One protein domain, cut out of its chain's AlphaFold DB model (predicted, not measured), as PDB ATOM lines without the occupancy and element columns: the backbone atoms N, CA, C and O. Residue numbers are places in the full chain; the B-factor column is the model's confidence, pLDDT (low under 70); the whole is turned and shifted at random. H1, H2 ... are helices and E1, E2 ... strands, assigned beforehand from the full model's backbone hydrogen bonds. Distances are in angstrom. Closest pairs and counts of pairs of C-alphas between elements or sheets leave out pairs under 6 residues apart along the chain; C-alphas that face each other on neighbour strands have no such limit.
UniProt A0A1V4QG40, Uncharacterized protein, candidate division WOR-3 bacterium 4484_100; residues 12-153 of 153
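What this domain is: This is residues 12 to 153 of the 153 residues of an uncharacterized protein of candidate division WOR-3 bacterium 4484_100 (UniProt A0A1V4QG40). A long two-stranded hairpin, E1 and E2, runs through the middle, and three helices, H4, H5 and H6, cluster toward one end of it, with H6 packed on both strands. H1 and H2, near each other, and H3, by itself, lie away from the strands, and residues 98 to 104 stick out. The printed part has 142 residues, with six named helices followed by two named strands in an antiparallel sheet, E1 - E2; the class is mixed, helices and strands. The whole is compact, with a radius of gyration of the C-alphas of 16.4 A and spans of 47 by 44 by 26 A.

How they stand to each other: E1, residues 126 to 132, and E2, residues 140 to 148, form an antiparallel hairpin at 151 degrees; N 129 and O 143 are within hydrogen-bond range at 2.9 A. Residues 147 to 148 of E2 also pair antiparallel with residues 151 to 152. The closest C-alphas of H6, residues 114 to 121, and E1 are those of Cys 116 and Ser 126, 5.8 A apart. H5, residues 79 to 96, touches H6 with residues 83 to 90 alone, closest at the C-alphas of Thr 90 and Gly 115, 5.6 A; this helical hairpin has a shallow tilt of 29 degrees, opposite ways. H4, residues 63 to 72, touches H6 about perpendicular at 84 degrees, closest at the C-alphas of Leu 69 and Leu 118, 6.4 A. H1, residues 12 to 18, and H2, residues 27 to 33, are close but not clearly touching, with the C-alphas of Leu 17 and Met 32 7.9 A apart. H3, residues 43 to 50, touches no helix and is apart from E1 and E2. Every O i to N i+4 pair is within hydrogen-bond range in H1, H2, H4 and H6, against 3 of 4 in H3 and 11 of 14 in H5.

Where its parts are: H1 begins at C-alpha 12 (133.472, 90.498, 184.413), and E2, 24.9 A long, ends at C-alpha 148 (155.056, 77.389, 160.246). H5 is 25.6 A long, with a kink of 30 degrees near residue 90, and E1 is 19.4 A long.

The domain as a whole: The C-alphas of Tyr 15 and Gly 75 are the two farthest apart, 46.9 A. The printed part has no cut; the links from H3 to H4 and from H5 to H6 are long. Residues 96 to 98, 101 and 103 to 113 have pLDDT under 70.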
ATOM      1  N   ALA A  12     133.451  89.185 185.057       89.56
ATOM      2  CA  ALA A  12     133.472  90.498 184.413       89.56
ATOM      3  C   ALA A  12     133.505  90.380 182.878       89.56
ATOM      4  O   ALA A  12     132.700  91.008 182.194       89.56
ATOM      5  N   TYR A  13     134.370  89.510 182.344       89.38
ATOM      6  CA  TYR A  13     134.403  89.201 180.912       89.38
ATOM      7  C   TYR A  13     133.128  88.512 180.437       89.38
ATOM      8  O   TYR A  13     132.651  88.834 179.356       89.38
ATOM      9  N   ARG A  14     132.546  87.612 181.243       91.19
ATOM     10  CA  ARG A  14     131.258  86.991 180.914       91.19
ATOM     11  C   ARG A  14     130.185  88.051 180.695       91.19
ATOM     12  O   ARG A  14     129.587  88.077 179.629       91.19
ATOM     13  N   TYR A  15     129.982  88.922 181.684       90.19
ATOM     14  CA  TYR A  15     128.971  89.973 181.611       90.19
ATOM     15  C   TYR A  15     129.209  90.884 180.405       90.19
ATOM     16  O   TYR A  15     128.276  91.193 179.674       90.19
ATOM     17  N   MET A  16     130.461  91.274 180.161       87.31
ATOM     18  CA  MET A  16     130.823  92.073 178.993       87.31
ATOM     19  C   MET A  16     130.445  91.370 177.686       87.31
ATOM     20  O   MET A  16     129.699  91.934 176.896       87.31
ATOM     21  N   LEU A  17     130.934  90.148 177.466       87.81
ATOM     22  CA  LEU A  17     130.728  89.425 176.215       87.81
ATOM     23  C   LEU A  17     129.256  89.052 176.004       87.81
ATOM     24  O   LEU A  17     128.784  89.031 174.875       87.81
ATOM     25  N   GLU A  18     128.497  88.781 177.065       88.69
ATOM     26  CA  GLU A  18     127.047  88.557 176.984       88.69
ATOM     27  C   GLU A  18     126.274  89.795 176.507       88.69
ATOM     28  O   GLU A  18     125.228  89.633 175.886       88.69
ATOM     29  N   ASN A  19     126.802  90.997 176.753       86.56
ATOM     30  CA  ASN A  19     126.207  92.279 176.362       86.56
ATOM     31  C   ASN A  19     126.939  92.948 175.184       86.56
ATOM     32  O   ASN A  19     126.738  94.134 174.921       86.56
ATOM     33  N   ASP A  20     127.815  92.212 174.506       80.00
ATOM     34  CA  ASP A  20     128.557  92.702 173.353       80.00
ATOM     35  C   ASP A  20     127.612  92.977 172.160       80.00
ATOM     36  O   ASP A  20     126.584  92.316 171.998       80.00
ATOM     37  N   THR A  21     127.936  93.986 171.346       74.44
ATOM     38  CA  THR A  21     127.105  94.472 170.234       74.44
ATOM     39  C   THR A  21     127.133  93.582 168.991       74.44
ATOM     40  O   THR A  21     126.360  93.829 168.063       74.44
ATOM     41  N   HIS A  22     127.991  92.558 168.943       77.56
ATOM     42  CA  HIS A  22     128.018  91.603 167.841       77.56
ATOM     43  C   HIS A  22     126.644  90.946 167.638       77.56
ATOM     44  O   HIS A  22     126.023  90.428 168.569       77.56
ATOM     45  N   ALA A  23     126.174  90.947 166.388       72.38
ATOM     46  CA  ALA A  23     124.879  90.377 166.043       72.38
ATOM     47  C   ALA A  23     124.812  88.878 166.411       72.38
ATOM     48  O   ALA A  23     125.790  88.151 166.212       72.38
ATOM     49  N   PRO A  24     123.663  88.370 166.899       75.75
ATOM     50  CA  PRO A  24     123.482  86.939 167.112       75.75
ATOM     51  C   PRO A  24     123.824  86.133 165.851       75.75
ATOM     52  O   PRO A  24     123.303  86.407 164.773       75.75
ATOM     53  N   GLY A  25     124.702  85.137 165.993       74.25
ATOM     54  CA  GLY A  25     125.164  84.300 164.881       74.25
ATOM     55  C   GLY A  25     126.259  84.914 164.001       74.25
ATOM     56  O   GLY A  25     126.660  84.266 163.037       74.25
ATOM     57  N   SER A  26     126.766  86.114 164.314       78.31
ATOM     58  CA  SER A  26     127.961  86.645 163.649       78.31
ATOM     59  C   SER A  26     129.182  85.758 163.906       78.31
ATOM     60  O   SER A  26     129.239  85.013 164.891       78.31
ATOM     61  N   VAL A  27     130.181  85.857 163.025       78.12
ATOM     62  CA  VAL A  27     131.421  85.075 163.128       78.12
ATOM     63  C   VAL A  27     132.104  85.325 164.474       78.12
ATOM     64  O   VAL A  27     132.382  84.365 165.192       78.12
ATOM     65  N   ASP A  28     132.286  86.584 164.877       79.62
ATOM     66  CA  ASP A  28     132.890  86.926 166.172       79.62
ATOM     67  C   ASP A  28     132.117  86.343 167.351       79.62
ATOM     68  O   ASP A  28     132.721  85.774 168.262       79.62
ATOM     69  N   ARG A  29     130.779  86.394 167.318       82.81
ATOM     70  CA  ARG A  29     129.953  85.836 168.392       82.81
ATOM     71  C   ARG A  29     130.142  84.327 168.514       82.81
ATOM     72  O   ARG A  29     130.372  83.825 169.615       82.81
ATOM     73  N   VAL A  30     130.089  83.611 167.391       86.00
ATOM     74  CA  VAL A  30     130.289  82.154 167.352       86.00
ATOM     75  C   VAL A  30     131.691  81.785 167.839       86.00
ATOM     76  O   VAL A  30     131.843  80.830 168.607       86.00
ATOM     77  N   LEU A  31     132.716  82.543 167.438       86.56
ATOM     78  CA  LEU A  31     134.089  82.341 167.899       86.56
ATOM     79  C   LEU A  31     134.207  82.552 169.412       86.56
ATOM     80  O   LEU A  31     134.758  81.692 170.102       86.56
ATOM     81  N   MET A  32     133.638  83.638 169.941       87.12
ATOM     82  CA  MET A  32     133.643  83.945 171.374       87.12
ATOM     83  C   MET A  32     132.951  82.848 172.201       87.12
ATOM     84  O   MET A  32     133.481  82.397 173.219       87.12
ATOM     85  N   GLU A  33     131.792  82.362 171.750       89.81
ATOM     86  CA  GLU A  33     131.037  81.288 172.412       89.81
ATOM     87  C   GLU A  33     131.768  79.936 172.402       89.81
ATOM     88  O   GLU A  33     131.519  79.085 173.261       89.81
ATOM     89  N   ASN A  34     132.709  79.744 171.476       90.31
ATOM     90  CA  ASN A  34     133.492  78.518 171.344       90.31
ATOM     91  C   ASN A  34     134.939  78.643 171.836       90.31
ATOM     92  O   ASN A  34     135.686  77.662 171.748       90.31
ATOM     93  N   MET A  35     135.330  79.789 172.406       91.44
ATOM     94  CA  MET A  35     136.668  79.980 172.972       91.44
ATOM     95  C   MET A  35     136.968  78.918 174.021       91.44
ATOM     96  O   MET A  35     136.163  78.668 174.915       91.44
ATOM     97  N   ILE A  36     138.153  78.326 173.937       93.31
ATOM     98  CA  ILE A  36     138.687  77.438 174.963       93.31
ATOM     99  C   ILE A  36     139.786  78.197 175.696       93.31
ATOM    100  O   ILE A  36     140.691  78.740 175.064       93.31
ATOM    101  N   ARG A  37     139.726  78.216 177.031       93.19
ATOM    102  CA  ARG A  37     140.803  78.798 177.838       93.19
ATOM    103  C   ARG A  37     142.081  77.999 177.627       93.19
ATOM    104  O   ARG A  37     142.047  76.786 177.811       93.19
ATOM    105  N   LEU A  38     143.194  78.660 177.321       91.94
ATOM    106  CA  LEU A  38     144.518  78.046 177.398       91.94
ATOM    107  C   LEU A  38     144.968  77.987 178.866       91.94
ATOM    108  O   LEU A  38     145.181  79.017 179.503       91.94
ATOM    109  N   ASP A  39     145.082  76.781 179.408       92.25
ATOM    110  CA  ASP A  39     145.589  76.497 180.747       92.25
ATOM    111  C   ASP A  39     146.249  75.108 180.779       92.25
ATOM    112  O   ASP A  39     146.328  74.407 179.767       92.25
ATOM    113  N   THR A  40     146.740  74.687 181.945       93.19
ATOM    114  CA  THR A  40     147.400  73.384 182.105       93.19
ATOM    115  C   THR A  40     146.498  72.197 181.764       93.19
ATOM    116  O   THR A  40     147.010  71.135 181.430       93.19
ATOM    117  N   ALA A  41     145.172  72.344 181.850       93.19
ATOM    118  CA  ALA A  41     144.224  71.277 181.540       93.19
ATOM    119  C   ALA A  41     143.851  71.219 180.049       93.19
ATOM    120  O   ALA A  41     143.323  70.200 179.604       93.19
ATOM    121  N   SER A  42     144.090  72.288 179.284       93.69
ATOM    122  CA  SER A  42     143.717  72.380 177.869       93.69
ATOM    123  C   SER A  42     144.899  72.451 176.903       93.69
ATOM    124  O   SER A  42     144.696  72.200 175.719       93.69
ATOM    125  N   VAL A  43     146.117  72.759 177.368       92.81
ATOM    126  CA  VAL A  43     147.291  72.983 176.503       92.81
ATOM    127  C   VAL A  43     147.578  71.812 175.560       92.81
ATOM    128  O   VAL A  43     147.702  72.017 174.355       92.81
ATOM    129  N   GLU A  44     147.606  70.580 176.071       92.19
ATOM    130  CA  GLU A  44     147.846  69.389 175.249       92.19
ATOM    131  C   GLU A  44     146.728  69.203 174.221       92.19
ATOM    132  O   GLU A  44     146.986  69.069 173.027       92.19
ATOM    133  N   TYR A  45     145.470  69.295 174.659       92.19
ATOM    134  CA  TYR A  45     144.327  69.207 173.757       92.19
ATOM    135  C   TYR A  45     144.405  70.251 172.640       92.19
ATOM    136  O   TYR A  45     144.277  69.898 171.472       92.19
ATOM    137  N   LEU A  46     144.664  71.517 172.974       90.44
ATOM    138  CA  LEU A  46     144.692  72.623 172.019       90.44
ATOM    139  C   LEU A  46     145.810  72.491 170.981       90.44
ATOM    140  O   LEU A  46     145.570  72.744 169.799       90.44
ATOM    141  N   TYR A  47     147.013  72.109 171.407       88.00
ATOM    142  CA  TYR A  47     148.196  72.092 170.542       88.00
ATOM    143  C   TYR A  47     148.468  70.735 169.874       88.00
ATOM    144  O   TYR A  47     149.207  70.706 168.893       88.00
ATOM    145  N   VAL A  48     147.869  69.636 170.352       85.50
ATOM    146  CA  VAL A  48     148.093  68.283 169.805       85.50
ATOM    147  C   VAL A  48     146.859  67.713 169.103       85.50
ATOM    148  O   VAL A  48     146.994  67.081 168.059       85.50
ATOM    149  N   HIS A  49     145.654  67.919 169.644       86.88
ATOM    150  CA  HIS A  49     144.458  67.184 169.202       86.88
ATOM    151  C   HIS A  49     143.387  68.046 168.536       86.88
ATOM    152  O   HIS A  49     142.684  67.578 167.645       86.88
ATOM    153  N   TYR A  50     143.220  69.281 168.999       85.75
ATOM    154  CA  TYR A  50     142.113  70.142 168.607       85.75
ATOM    155  C   TYR A  50     142.394  70.909 167.323       85.75
ATOM    156  O   TYR A  50     141.501  71.065 166.495       85.75
ATOM    157  N   THR A  51     143.618  71.420 167.173       82.25
ATOM    158  CA  THR A  51     143.930  72.351 166.092       82.25
ATOM    159  C   THR A  51     144.424  71.585 164.864       82.25
ATOM    160  O   THR A  51     145.519  71.019 164.909       82.25
ATOM    161  N   PRO A  52     143.657  71.548 163.761       85.38
ATOM    162  CA  PRO A  52     144.074  70.839 162.563       85.38
ATOM    163  C   PRO A  52     145.275  71.535 161.916       85.38
ATOM    164  O   PRO A  52     145.298  72.753 161.757       85.38
ATOM    165  N   LEU A  53     146.256  70.739 161.487       90.12
ATOM    166  CA  LEU A  53     147.383  71.202 160.664       90.12
ATOM    167  C   LEU A  53     147.096  71.105 159.161       90.12
ATOM    168  O   LEU A  53     147.941  71.441 158.338       90.12
ATOM    169  N   VAL A  54     145.915  70.609 158.796       89.88
ATOM    170  CA  VAL A  54     145.453  70.547 157.412       89.88
ATOM    171  C   VAL A  54     144.436  71.655 157.219       89.88
ATOM    172  O   VAL A  54     143.421  71.702 157.914       89.88
ATOM    173  N   VAL A  55     144.708  72.539 156.267       91.75
ATOM    174  CA  VAL A  55     143.775  73.596 155.894       91.75
ATOM    175  C   VAL A  55     142.652  73.006 155.038       91.75
ATOM    176  O   VAL A  55     142.909  72.351 154.032       91.75
ATOM    177  N   GLY A  56     141.402  73.247 155.440       90.19
ATOM    178  CA  GLY A  56     140.207  72.750 154.748       90.19
ATOM    179  C   GLY A  56     139.701  73.628 153.595       90.19
ATOM    180  O   GLY A  56     138.706  73.272 152.965       90.19
ATOM    181  N   TYR A  57     140.347  74.767 153.336       92.25
ATOM    182  CA  TYR A  57     139.995  75.676 152.244       92.25
ATOM    183  C   TYR A  57     140.151  75.004 150.869       92.25
ATOM    184  O   TYR A  57     141.094  74.242 150.635       92.25
ATOM    185  N   LYS A  58     139.232  75.310 149.946       94.50
ATOM    186  CA  LYS A  58     139.259  74.829 148.562       94.50
ATOM    187  C   LYS A  58     139.378  76.008 147.604       94.50
ATOM    188  O   LYS A  58     138.655  76.993 147.713       94.50
ATOM    189  N   LYS A  59     140.281  75.873 146.632       93.44
ATOM    190  CA  LYS A  59     140.509  76.891 145.603       93.44
ATOM    191  C   LYS A  59     139.213  77.215 144.850       93.44
ATOM    192  O   LYS A  59     138.566  76.297 144.352       93.44
ATOM    193  N   GLY A  60     138.891  78.500 144.724       93.75
ATOM    194  CA  GLY A  60     137.683  79.007 144.075       93.75
ATOM    195  C   GLY A  60     136.539  79.341 145.037       93.75
ATOM    196  O   GLY A  60     135.615  80.041 144.630       93.75
ATOM    197  N   ASP A  61     136.596  78.907 146.303       92.75
ATOM    198  CA  ASP A  61     135.545  79.201 147.291       92.75
ATOM    199  C   ASP A  61     135.586  80.666 147.771       92.75
ATOM    200  O   ASP A  61     134.598  81.170 148.309       92.75
ATOM    201  N   ARG A  62     136.723  81.363 147.607       90.62
ATOM    202  CA  ARG A  62     136.960  82.717 148.146       90.62
ATOM    203  C   ARG A  62     137.651  83.629 147.114       90.62
ATOM    204  O   ARG A  62     138.721  84.167 147.400       90.62
ATOM    205  N   PRO A  63     137.061  83.863 145.928       90.50
ATOM    206  CA  PRO A  63     137.747  84.509 144.801       90.50
ATOM    207  C   PRO A  63     138.285  85.918 145.108       90.50
ATOM    208  O   PRO A  63     139.348  86.292 144.621       90.50
ATOM    209  N   GLN A  64     137.593  86.696 145.945       88.31
ATOM    210  CA  GLN A  64     138.052  88.032 146.341       88.31
ATOM    211  C   GLN A  64     139.303  87.974 147.232       88.31
ATOM    212  O   GLN A  64     140.269  88.700 146.997       88.31
ATOM    213  N   LEU A  65     139.315  87.088 148.231       88.81
ATOM    214  CA  LEU A  65     140.470  86.904 149.111       88.81
ATOM    215  C   LEU A  65     141.648  86.253 148.376       88.81
ATOM    216  O   LEU A  65     142.796  86.591 148.649       88.81
ATOM    217  N   GLU A  66     141.374  85.367 147.417       93.38
ATOM    218  CA  GLU A  66     142.381  84.816 146.504       93.38
ATOM    219  C   GLU A  66     143.084  85.931 145.723       93.38
ATOM    220  O   GLU A  66     144.313  85.990 145.710       93.38
ATOM    221  N   GLN A  67     142.322  86.869 145.156       91.50
ATOM    222  CA  GLN A  67     142.883  88.012 144.437       91.50
ATOM    223  C   GLN A  67     143.732  88.911 145.349       91.50
ATOM    224  O   GLN A  67     144.808  89.369 144.953       91.50
ATOM    225  N   TYR A  68     143.280  89.173 146.579       90.25
ATOM    226  CA  TYR A  68     144.088  89.913 147.551       90.25
ATOM    227  C   TYR A  68     145.384  89.179 147.864       90.25
ATOM    228  O   TYR A  68     146.448  89.796 147.837       90.25
ATOM    229  N   LEU A  69     145.318  87.870 148.103       93.12
ATOM    230  CA  LEU A  69     146.492  87.072 148.410       93.12
ATOM    231  C   LEU A  69     147.514  87.084 147.266       93.12
ATOM    232  O   LEU A  69     148.710  87.234 147.530       93.12
ATOM    233  N   GLU A  70     147.067  86.943 146.017       94.31
ATOM    234  CA  GLU A  70     147.935  87.012 144.836       94.31
ATOM    235  C   GLU A  70     148.696  88.342 144.781       94.31
ATOM    236  O   GLU A  70     149.910  88.353 144.580       94.31
ATOM    237  N   ASN A  71     148.011  89.456 145.048       92.75
ATOM    238  CA  ASN A  71     148.637  90.776 145.085       92.75
ATOM    239  C   ASN A  71     149.613  90.928 146.260       92.75
ATOM    240  O   ASN A  71     150.725  91.420 146.075       92.75
ATOM    241  N   ILE A  72     149.215  90.494 147.460       93.88
ATOM    242  CA  ILE A  72     150.009  90.610 148.696       93.88
ATOM    243  C   ILE A  72     151.300  89.796 148.600       93.88
ATOM    244  O   ILE A  72     152.350  90.245 149.050       93.88
ATOM    245  N   THR A  73     151.221  88.597 148.025       95.12
ATOM    246  CA  THR A  73     152.345  87.651 147.962       95.12
ATOM    247  C   THR A  73     153.110  87.703 146.639       95.12
ATOM    248  O   THR A  73     154.001  86.883 146.402       95.12
ATOM    249  N   SER A  74     152.795  88.676 145.779       94.88
ATOM    250  CA  SER A  74     153.478  88.874 144.504       94.88
ATOM    251  C   SER A  74     154.971  89.125 144.724       94.88
ATOM    252  O   SER A  74     155.378  90.072 145.395       94.88
ATOM    253  N   GLY A  75     155.806  88.251 144.161       93.44
ATOM    254  CA  GLY A  75     157.263  88.322 144.287       93.44
ATOM    255  C   GLY A  75     157.855  87.622 145.515       93.44
ATOM    256  O   GLY A  75     159.081  87.499 145.573       93.44
ATOM    257  N   CYS A  76     157.037  87.106 146.440       96.19
ATOM    258  CA  CYS A  76     157.515  86.238 147.515       96.19
ATOM    259  C   CYS A  76     158.030  84.908 146.945       96.19
ATOM    260  O   CYS A  76     157.396  84.282 146.094       96.19
ATOM    261  N   ARG A  77     159.176  84.449 147.441       93.25
ATOM    262  CA  ARG A  77     159.857  83.217 147.019       93.25
ATOM    263  C   ARG A  77     159.734  82.098 148.044       93.25
ATOM    264  O   ARG A  77     159.792  80.925 147.677       93.25
ATOM    265  N   HIS A  78     159.568  82.458 149.314       92.50
ATOM    266  CA  HIS A  78     159.539  81.522 150.436       92.50
ATOM    267  C   HIS A  78     158.304  81.731 151.314       92.50
ATOM    268  O   HIS A  78     157.648  82.770 151.262       92.50
ATOM    269  N   ASN A  79     157.966  80.720 152.114       92.62
ATOM    270  CA  ASN A  79     156.768  80.751 152.952       92.62
ATOM    271  C   ASN A  79     156.851  81.827 154.040       92.62
ATOM    272  O   ASN A  79     155.856  82.498 154.286       92.62
ATOM    273  N   GLU A  80     158.032  82.047 154.616       92.69
ATOM    274  CA  GLU A  80     158.293  83.109 155.590       92.69
ATOM    275  C   GLU A  80     157.929  84.485 155.027       92.69
ATOM    276  O   GLU A  80     157.217  85.251 155.671       92.69
ATOM    277  N   GLU A  81     158.342  84.767 153.789       94.94
ATOM    278  CA  GLU A  81     158.038  86.031 153.111       94.94
ATOM    279  C   GLU A  81     156.534  86.189 152.867       94.94
ATOM    280  O   GLU A  81     156.003  87.291 152.981       94.94
ATOM    281  N   ARG A  82     155.828  85.091 152.564       94.94
ATOM    282  CA  ARG A  82     154.370  85.104 152.368       94.94
ATOM    283  C   ARG A  82     153.634  85.383 153.679       94.94
ATOM    284  O   ARG A  82     152.740  86.224 153.690       94.94
ATOM    285  N   VAL A  83     154.016  84.713 154.769       93.56
ATOM    286  CA  VAL A  83     153.444  84.945 156.110       93.56
ATOM    287  C   VAL A  83     153.702  86.383 156.556       93.56
ATOM    288  O   VAL A  83     152.782  87.068 157.000       93.56
ATOM    289  N   GLU A  84     154.925  86.879 156.368       94.12
ATOM    290  CA  GLU A  84     155.282  88.255 156.698       94.12
ATOM    291  C   GLU A  84     154.501  89.276 155.858       94.12
ATOM    292  O   GLU A  84     154.002  90.264 156.397       94.12
ATOM    293  N   ALA A  85     154.350  89.042 154.551       94.56
ATOM    294  CA  ALA A  85     153.573  89.914 153.675       94.56
ATOM    295  C   ALA A  85     152.100  89.989 154.105       94.56
ATOM    296  O   ALA A  85     151.540  91.085 154.181       94.56
ATOM    297  N   ILE A  86     151.494  88.847 154.457       93.44
ATOM    298  CA  ILE A  86     150.129  88.788 154.999       93.44
ATOM    299  C   ILE A  86     150.043  89.581 156.307       93.44
ATOM    300  O   ILE A  86     149.174  90.441 156.436       93.44
ATOM    301  N   ALA A  87     150.970  89.367 157.247       91.44
ATOM    302  CA  ALA A  87     150.984  90.081 158.523       91.44
ATOM    303  C   ALA A  87     151.116  91.605 158.339       91.44
ATOM    304  O   ALA A  87     150.371  92.375 158.950       91.44
ATOM    305  N   ARG A  88     152.018  92.053 157.453       91.62
ATOM    306  CA  ARG A  88     152.201  93.477 157.118       91.62
ATOM    307  C   ARG A  88     150.947  94.076 156.484       91.62
ATOM    308  O   ARG A  88     150.564  95.187 156.848       91.62
ATOM    309  N   PHE A  89     150.300  93.352 155.571       89.81
ATOM    310  CA  PHE A  89     149.035  93.780 154.977       89.81
ATOM    311  C   PHE A  89     147.949  93.932 156.048       89.81
ATOM    312  O   PHE A  89     147.326  94.987 156.146       89.81
ATOM    313  N   THR A  90     147.770  92.922 156.907       86.50
ATOM    314  CA  THR A  90     146.763  92.942 157.976       86.50
ATOM    315  C   THR A  90     146.993  94.086 158.966       86.50
ATOM    316  O   THR A  90     146.040  94.770 159.336       86.50
ATOM    317  N   ALA A  91     148.244  94.381 159.328       85.56
ATOM    318  CA  ALA A  91     148.583  95.524 160.182       85.56
ATOM    319  C   ALA A  91     148.214  96.888 159.556       85.56
ATOM    320  O   ALA A  91     147.997  97.871 160.270       85.56
ATOM    321  N   GLY A  92     148.140  96.951 158.224       82.81
ATOM    322  CA  GLY A  92     147.765  98.135 157.457       82.81
ATOM    323  C   GLY A  92     146.265  98.294 157.198       82.81
ATOM    324  O   GLY A  92     145.875  99.362 156.734       82.81
ATOM    325  N   ILE A  93     145.418  97.298 157.510       77.88
ATOM    326  CA  ILE A  93     143.977  97.307 157.172       77.88
ATOM    327  C   ILE A  93     143.253  98.542 157.705       77.88
ATOM    328  O   ILE A  93     142.411  99.102 157.009       77.88
ATOM    329  N   LYS A  94     143.627  99.021 158.896       72.62
ATOM    330  CA  LYS A  94     143.047 100.236 159.490       72.62
ATOM    331  C   LYS A  94     143.105 101.459 158.565       72.62
ATOM    332  O   LYS A  94     142.259 102.332 158.674       72.62
ATOM    333  N   ASN A  95     144.079 101.514 157.653       73.56
ATOM    334  CA  ASN A  95     144.245 102.625 156.716       73.56
ATOM    335  C   ASN A  95     143.229 102.584 155.559       73.56
ATOM    336  O   ASN A  95     143.153 103.534 154.787       73.56
ATOM    337  N   TYR A  96     142.490 101.482 155.416       67.00
ATOM    338  CA  TYR A  96     141.482 101.262 154.377       67.00
ATOM    339  C   TYR A  96     140.057 101.224 154.941       67.00
ATOM    340  O   TYR A  96     139.107 101.034 154.184       67.00
ATOM    341  N   MET A  97     139.896 101.375 156.259       66.25
ATOM    342  CA  MET A  97     138.580 101.425 156.889       66.25
ATOM    343  C   MET A  97     137.933 102.793 156.675       66.25
ATOM    344  O   MET A  97     138.612 103.819 156.680       66.25
ATOM    345  N   SER A  98     136.610 102.797 156.500       65.00
ATOM    346  CA  SER A  98     135.839 104.037 156.430       65.00
ATOM    347  C   SER A  98     135.950 104.807 157.746       65.00
ATOM    348  O   SER A  98     135.810 104.221 158.820       65.00
ATOM    349  N   GLU A  99     136.161 106.120 157.661       71.50
ATOM    350  CA  GLU A  99     136.064 107.025 158.816       71.50
ATOM    351  C   GLU A  99     134.602 107.352 159.174       71.50
ATOM    352  O   GLU A  99     134.349 107.918 160.235       71.50
ATOM    353  N   ASP A 100     133.643 106.996 158.307       75.38
ATOM    354  CA  ASP A 100     132.208 107.168 158.548       75.38
ATOM    355  C   ASP A 100     131.693 106.123 159.559       75.38
ATOM    356  O   ASP A 100     131.655 104.933 159.221       75.38
ATOM    357  N   PRO A 101     131.262 106.534 160.769       65.69
ATOM    358  CA  PRO A 101     130.774 105.623 161.801       65.69
ATOM    359  C   PRO A 101     129.565 104.793 161.367       65.69
ATOM    360  O   PRO A 101     129.436 103.650 161.804       65.69
ATOM    361  N   ASP A 102     128.710 105.328 160.492       71.38
ATOM    362  CA  ASP A 102     127.504 104.636 160.020       71.38
ATOM    363  C   ASP A 102     127.831 103.555 158.973       71.38
ATOM    364  O   ASP A 102     127.029 102.651 158.717       71.38
ATOM    365  N   ALA A 103     129.034 103.607 158.393       66.62
ATOM    366  CA  ALA A 103     129.561 102.588 157.490       66.62
ATOM    367  C   ALA A 103     130.327 101.470 158.224       66.62
ATOM    368  O   ALA A 103     130.617 100.434 157.620       66.62
ATOM    369  N   ILE A 104     130.658 101.650 159.511       62.88
ATOM    370  CA  ILE A 104     131.385 100.653 160.305       62.88
ATOM    371  C   ILE A 104     130.430  99.529 160.710       62.88
ATOM    372  O   ILE A 104     129.473  99.725 161.459       62.88
ATOM    373  N   ARG A 105     130.723  98.310 160.254       60.97
ATOM    374  CA  ARG A 105     130.030  97.095 160.694       60.97
ATOM    375  C   ARG A 105     130.855  96.374 161.753       60.97
ATOM    376  O   ARG A 105     132.000  96.005 161.511       60.97
ATOM    377  N   PHE A 106     130.258  96.160 162.925       58.44
ATOM    378  CA  PHE A 106     130.849  95.342 163.983       58.44
ATOM    379  C   PHE A 106     130.615  93.857 163.692       58.44
ATOM    380  O   PHE A 106     129.479  93.427 163.496       58.44
ATOM    381  N   GLY A 107     131.708  93.097 163.666       55.44
ATOM    382  CA  GLY A 107     131.752  91.682 163.304       55.44
ATOM    383  C   GLY A 107     131.378  91.393 161.864       55.44
ATOM    384  O   GLY A 107     130.427  90.657 161.604       55.44
ATOM    385  N   GLY A 108     132.116  92.046 160.963       57.19
ATOM    386  CA  GLY A 108     131.982  91.984 159.515       57.19
ATOM    387  C   GLY A 108     131.961  90.579 158.899       57.19
ATOM    388  O   GLY A 108     131.962  89.552 159.577       57.19
ATOM    389  N   THR A 109     131.922  90.517 157.573       62.09
ATOM    390  CA  THR A 109     131.994  89.238 156.857       62.09
ATOM    391  C   THR A 109     133.392  88.621 156.985       62.09
ATOM    392  O   THR A 109     134.351  89.280 157.387       62.09
ATOM    393  N   GLU A 110     133.552  87.338 156.643       60.03
ATOM    394  CA  GLU A 110     134.885  86.706 156.649       60.03
ATOM    395  C   GLU A 110     135.877  87.450 155.738       60.03
ATOM    396  O   GLU A 110     137.073  87.500 156.017       60.03
ATOM    397  N   GLU A 111     135.375  88.080 154.677       60.19
ATOM    398  CA  GLU A 111     136.134  88.927 153.759       60.19
ATOM    399  C   GLU A 111     136.637  90.232 154.404       60.19
ATOM    400  O   GLU A 111     137.527  90.876 153.854       60.19
ATOM    401  N   GLU A 112     136.115  90.595 155.577       57.03
ATOM    402  CA  GLU A 112     136.520  91.745 156.391       57.03
ATOM    403  C   GLU A 112     137.437  91.313 157.567       57.03
ATOM    404  O   GLU A 112     138.227  92.119 158.067       57.03
ATOM    405  N   ILE A 113     137.450  90.020 157.938       60.75
ATOM    406  CA  ILE A 113     138.338  89.408 158.955       60.75
ATOM    407  C   ILE A 113     139.521  88.703 158.267       60.75
ATOM    408  O   ILE A 113     139.629  87.480 158.161       60.75
ATOM    409  N   ILE A 114     140.443  89.517 157.763       75.19
ATOM    410  CA  ILE A 114     141.262  89.118 156.615       75.19
ATOM    411  C   ILE A 114     142.493  88.256 156.976       75.19
ATOM    412  O   ILE A 114     142.849  87.351 156.227       75.19
ATOM    413  N   GLY A 115     143.162  88.472 158.114       83.75
ATOM    414  CA  GLY A 115     144.490  87.871 158.351       83.75
ATOM    415  C   GLY A 115     144.504  86.338 158.508       83.75
ATOM    416  O   GLY A 115     145.341  85.655 157.913       83.75
ATOM    417  N   CYS A 116     143.566  85.780 159.284       88.38
ATOM    418  CA  CYS A 116     143.472  84.329 159.485       88.38
ATOM    419  C   CYS A 116     143.006  83.638 158.194       88.38
ATOM    420  O   CYS A 116     143.609  82.659 157.764       88.38
ATOM    421  N   ALA A 117     141.992  84.197 157.526       89.62
ATOM    422  CA  ALA A 117     141.482  83.661 156.270       89.62
ATOM    423  C   ALA A 117     142.547  83.681 155.159       89.62
ATOM    424  O   ALA A 117     142.755  82.663 154.502       89.62
ATOM    425  N   LEU A 118     143.290  84.783 154.989       92.88
ATOM    426  CA  LEU A 118     144.390  84.856 154.014       92.88
ATOM    427  C   LEU A 118     145.481  83.822 154.287       92.88
ATOM    428  O   LEU A 118     145.992  83.220 153.345       92.88
ATOM    429  N   SER A 119     145.829  83.604 155.557       94.12
ATOM    430  CA  SER A 119     146.833  82.605 155.937       94.12
ATOM    431  C   SER A 119     146.385  81.197 155.534       94.12
ATOM    432  O   SER A 119     147.150  80.467 154.903       94.12
ATOM    433  N   GLN A 120     145.117  80.855 155.781       93.06
ATOM    434  CA  GLN A 120     144.539  79.578 155.354       93.06
ATOM    435  C   GLN A 120     144.494  79.453 153.827       93.06
ATOM    436  O   GLN A 120     144.939  78.443 153.283       93.06
ATOM    437  N   ILE A 121     144.056  80.486 153.105       93.94
ATOM    438  CA  ILE A 121     144.049  80.486 151.629       93.94
ATOM    439  C   ILE A 121     145.470  80.309 151.073       93.94
ATOM    440  O   ILE A 121     145.675  79.611 150.081       93.94
ATOM    441  N   ALA A 122     146.476  80.868 151.748       93.81
ATOM    442  CA  ALA A 122     147.881  80.703 151.396       93.81
ATOM    443  C   ALA A 122     148.446  79.299 151.669       93.81
ATOM    444  O   ALA A 122     149.567  79.008 151.227       93.81
ATOM    445  N   GLY A 123     147.666  78.434 152.324       93.94
ATOM    446  CA  GLY A 123     148.010  77.059 152.668       93.94
ATOM    447  C   GLY A 123     148.592  76.897 154.070       93.94
ATOM    448  O   GLY A 123     149.096  75.821 154.386       93.94
ATOM    449  N   PHE A 124     148.539  77.933 154.910       94.69
ATOM    450  CA  PHE A 124     149.070  77.891 156.267       94.69
ATOM    451  C   PHE A 124     147.950  77.639 157.279       94.69
ATOM    452  O   PHE A 124     146.980  78.399 157.317       94.69
ATOM    453  N   PRO A 125     148.055  76.602 158.130       94.12
ATOM    454  CA  PRO A 125     147.140  76.455 159.251       94.12
ATOM    455  C   PRO A 125     147.251  77.685 160.141       94.12
ATOM    456  O   PRO A 125     148.346  78.055 160.554       94.12
ATOM    457  N   SER A 126     146.130  78.327 160.433       93.00
ATOM    458  CA  SER A 126     146.106  79.514 161.279       93.00
ATOM    459  C   SER A 126     144.868  79.534 162.154       93.00
ATOM    460  O   SER A 126     143.838  78.938 161.816       93.00
ATOM    461  N   ARG A 127     144.971  80.226 163.286       90.31
ATOM    462  CA  ARG A 127     143.888  80.363 164.260       90.31
ATOM    463  C   ARG A 127     143.900  81.730 164.920       90.31
ATOM    464  O   ARG A 127     144.926  82.399 164.964       90.31
ATOM    465  N   LEU A 128     142.753  82.100 165.476       89.88
ATOM    466  CA  LEU A 128     142.617  83.278 166.321       89.88
ATOM    467  C   LEU A 128     142.930  82.914 167.772       89.88
ATOM    468  O   LEU A 128     142.463  81.892 168.279       89.88
ATOM    469  N   VAL A 129     143.690  83.775 168.439       91.25
ATOM    470  CA  VAL A 129     143.971  83.686 169.871       91.25
ATOM    471  C   VAL A 129     143.558  84.996 170.516       91.25
ATOM    472  O   VAL A 129     143.984  86.069 170.097       91.25
ATOM    473  N   TYR A 130     142.721  84.905 171.544       90.44
ATOM    474  CA  TYR A 130     142.294  86.060 172.317       90.44
ATOM    475  C   TYR A 130     143.093  86.137 173.617       90.44
ATOM    476  O   TYR A 130     143.006  85.256 174.474       90.44
ATOM    477  N   LEU A 131     143.883  87.195 173.746       91.62
ATOM    478  CA  LEU A 131     144.634  87.543 174.941       91.62
ATOM    479  C   LEU A 131     143.737  88.413 175.821       91.62
ATOM    480  O   LEU A 131     143.271  89.459 175.376       91.62
ATOM    481  N   ALA A 132     143.495  87.992 177.059       90.75
ATOM    482  CA  ALA A 132     142.664  88.718 178.012       90.75
ATOM    483  C   ALA A 132     143.447  88.980 179.298       90.75
ATOM    484  O   ALA A 132     143.971  88.045 179.908       90.75
ATOM    485  N   ASP A 133     143.498  90.236 179.726       91.19
ATOM    486  CA  ASP A 133     143.970  90.606 181.055       91.19
ATOM    487  C   ASP A 133     142.837  90.387 182.063       91.19
ATOM    488  O   ASP A 133     141.904  91.178 182.190       91.19
ATOM    489  N   THR A 134     142.904  89.279 182.799       88.25
ATOM    490  CA  THR A 134     141.856  88.909 183.756       88.25
ATOM    491  C   THR A 134     141.787  89.818 184.985       88.25
ATOM    492  O   THR A 134     140.812  89.731 185.730       88.25
ATOM    493  N   GLU A 135     142.784  90.679 185.213       89.00
ATOM    494  CA  GLU A 135     142.759  91.678 186.289       89.00
ATOM    495  C   GLU A 135     142.038  92.960 185.856       89.00
ATOM    496  O   GLU A 135     141.511  93.696 186.693       89.00
ATOM    497  N   LYS A 136     141.956  93.207 184.542       85.69
ATOM    498  CA  LYS A 136     141.328  94.394 183.968       85.69
ATOM    499  C   LYS A 136     140.362  94.023 182.847       85.69
ATOM    500  O   LYS A 136     140.741  93.865 181.692       85.69
ATOM    501  N   ALA A 137     139.070  93.994 183.174       74.75
ATOM    502  CA  ALA A 137     138.024  93.877 182.159       74.75
ATOM    503  C   ALA A 137     138.199  94.946 181.061       74.75
ATOM    504  O   ALA A 137     138.684  96.048 181.333       74.75
ATOM    505  N   TYR A 138     137.796  94.621 179.829       75.75
ATOM    506  CA  TYR A 138     137.990  95.453 178.627       75.75
ATOM    507  C   TYR A 138     139.456  95.634 178.185       75.75
ATOM    508  O   TYR A 138     139.734  96.447 177.305       75.75
ATOM    509  N   SER A 139     140.400  94.883 178.759       86.69
ATOM    510  CA  SER A 139     141.809  94.887 178.357       86.69
ATOM    511  C   SER A 139     142.143  93.558 177.682       86.69
ATOM    512  O   SER A 139     142.478  92.565 178.321       86.69
ATOM    513  N   GLY A 140     141.967  93.503 176.366       86.50
ATOM    514  CA  GLY A 140     142.230  92.296 175.592       86.50
ATOM    515  C   GLY A 140     142.697  92.606 174.181       86.50
ATOM    516  O   GLY A 140     142.560  93.728 173.695       86.50
ATOM    517  N   HIS A 141     143.275  91.605 173.530       88.25
ATOM    518  CA  HIS A 141     143.780  91.721 172.174       88.25
ATOM    519  C   HIS A 141     143.614  90.399 171.432       88.25
ATOM    520  O   HIS A 141     143.895  89.337 171.982       88.25
ATOM    521  N   ALA A 142     143.170  90.458 170.181       87.25
ATOM    522  CA  ALA A 142     143.140  89.294 169.310       87.25
ATOM    523  C   ALA A 142     144.424  89.258 168.479       87.25
ATOM    524  O   ALA A 142     144.797  90.258 167.868       87.25
ATOM    525  N   ILE A 143     145.075  88.103 168.443       90.12
ATOM    526  CA  ILE A 143     146.194  87.815 167.548       90.12
ATOM    527  C   ILE A 143     145.825  86.648 166.635       90.12
ATOM    528  O   ILE A 143     144.873  85.903 166.890       90.12
ATOM    529  N   ILE A 144     146.606  86.480 165.578       90.81
ATOM    530  CA  ILE A 144     146.561  85.302 164.722       90.81
ATOM    531  C   ILE A 144     147.857  84.543 164.958       90.81
ATOM    532  O   ILE A 144     148.925  85.140 164.885       90.81
ATOM    533  N   GLU A 145     147.752  83.247 165.223       92.56
ATOM    534  CA  GLU A 145     148.900  82.344 165.165       92.56
ATOM    535  C   GLU A 145     148.851  81.574 163.850       92.56
ATOM    536  O   GLU A 145     147.788  81.093 163.439       92.56
ATOM    537  N   VAL A 146     150.010  81.421 163.221       94.12
ATOM    538  CA  VAL A 146     150.201  80.650 161.998       94.12
ATOM    539  C   VAL A 146     151.150  79.495 162.296       94.12
ATOM    540  O   VAL A 146     152.194  79.657 162.925       94.12
ATOM    541  N   TYR A 147     150.788  78.292 161.857       93.06
ATOM    542  CA  TYR A 147     151.661  77.136 161.962       93.06
ATOM    543  C   TYR A 147     152.679  77.144 160.828       93.06
ATOM    544  O   TYR A 147     152.343  76.929 159.660       93.06
ATOM    545  N   HIS A 148     153.941  77.350 161.182       88.38
ATOM    546  CA  HIS A 148     155.056  77.389 160.246       88.38
ATOM    547  C   HIS A 148     156.314  76.806 160.895       88.38
ATOM    548  O   HIS A 148     156.496  76.877 162.107       88.38
ATOM    549  N   ASN A 149     157.187  76.169 160.109       88.12
ATOM    550  CA  ASN A 149     158.420  75.540 160.614       88.12
ATOM    551  C   ASN A 149     158.218  74.625 161.844       88.12
ATOM    552  O   ASN A 149     159.056  74.554 162.739       88.12
ATOM    553  N   LYS A 150     157.114  73.865 161.841       88.88
ATOM    554  CA  LYS A 150     156.706  72.914 162.890       88.88
ATOM    555  C   LYS A 150     156.297  73.539 164.233       88.88
ATOM    556  O   LYS A 150     156.183  72.812 165.220       88.88
ATOM    557  N   ALA A 151     156.037  74.842 164.276       89.44
ATOM    558  CA  ALA A 151     155.602  75.550 165.474       89.44
ATOM    559  C   ALA A 151     154.453  76.519 165.164       89.44
ATOM    560  O   ALA A 151     154.279  76.947 164.028       89.44
ATOM    561  N   TRP A 152     153.669  76.850 166.189       90.44
ATOM    562  CA  TRP A 152     152.718  77.962 166.153       90.44
ATOM    563  C   TRP A 152     153.438  79.248 166.561       90.44
ATOM    564  O   TRP A 152     154.201  79.214 167.531       90.44
ATOM    565  N   GLY A 153     153.194  80.348 165.847       86.00
ATOM    566  CA  GLY A 153     153.731  81.672 166.167       86.00
ATOM    567  C   GLY A 153     153.158  82.783 165.307       86.00
ATOM    568  O   GLY A 153     152.298  82.484 164.446       86.00
TER     569      GLY A 153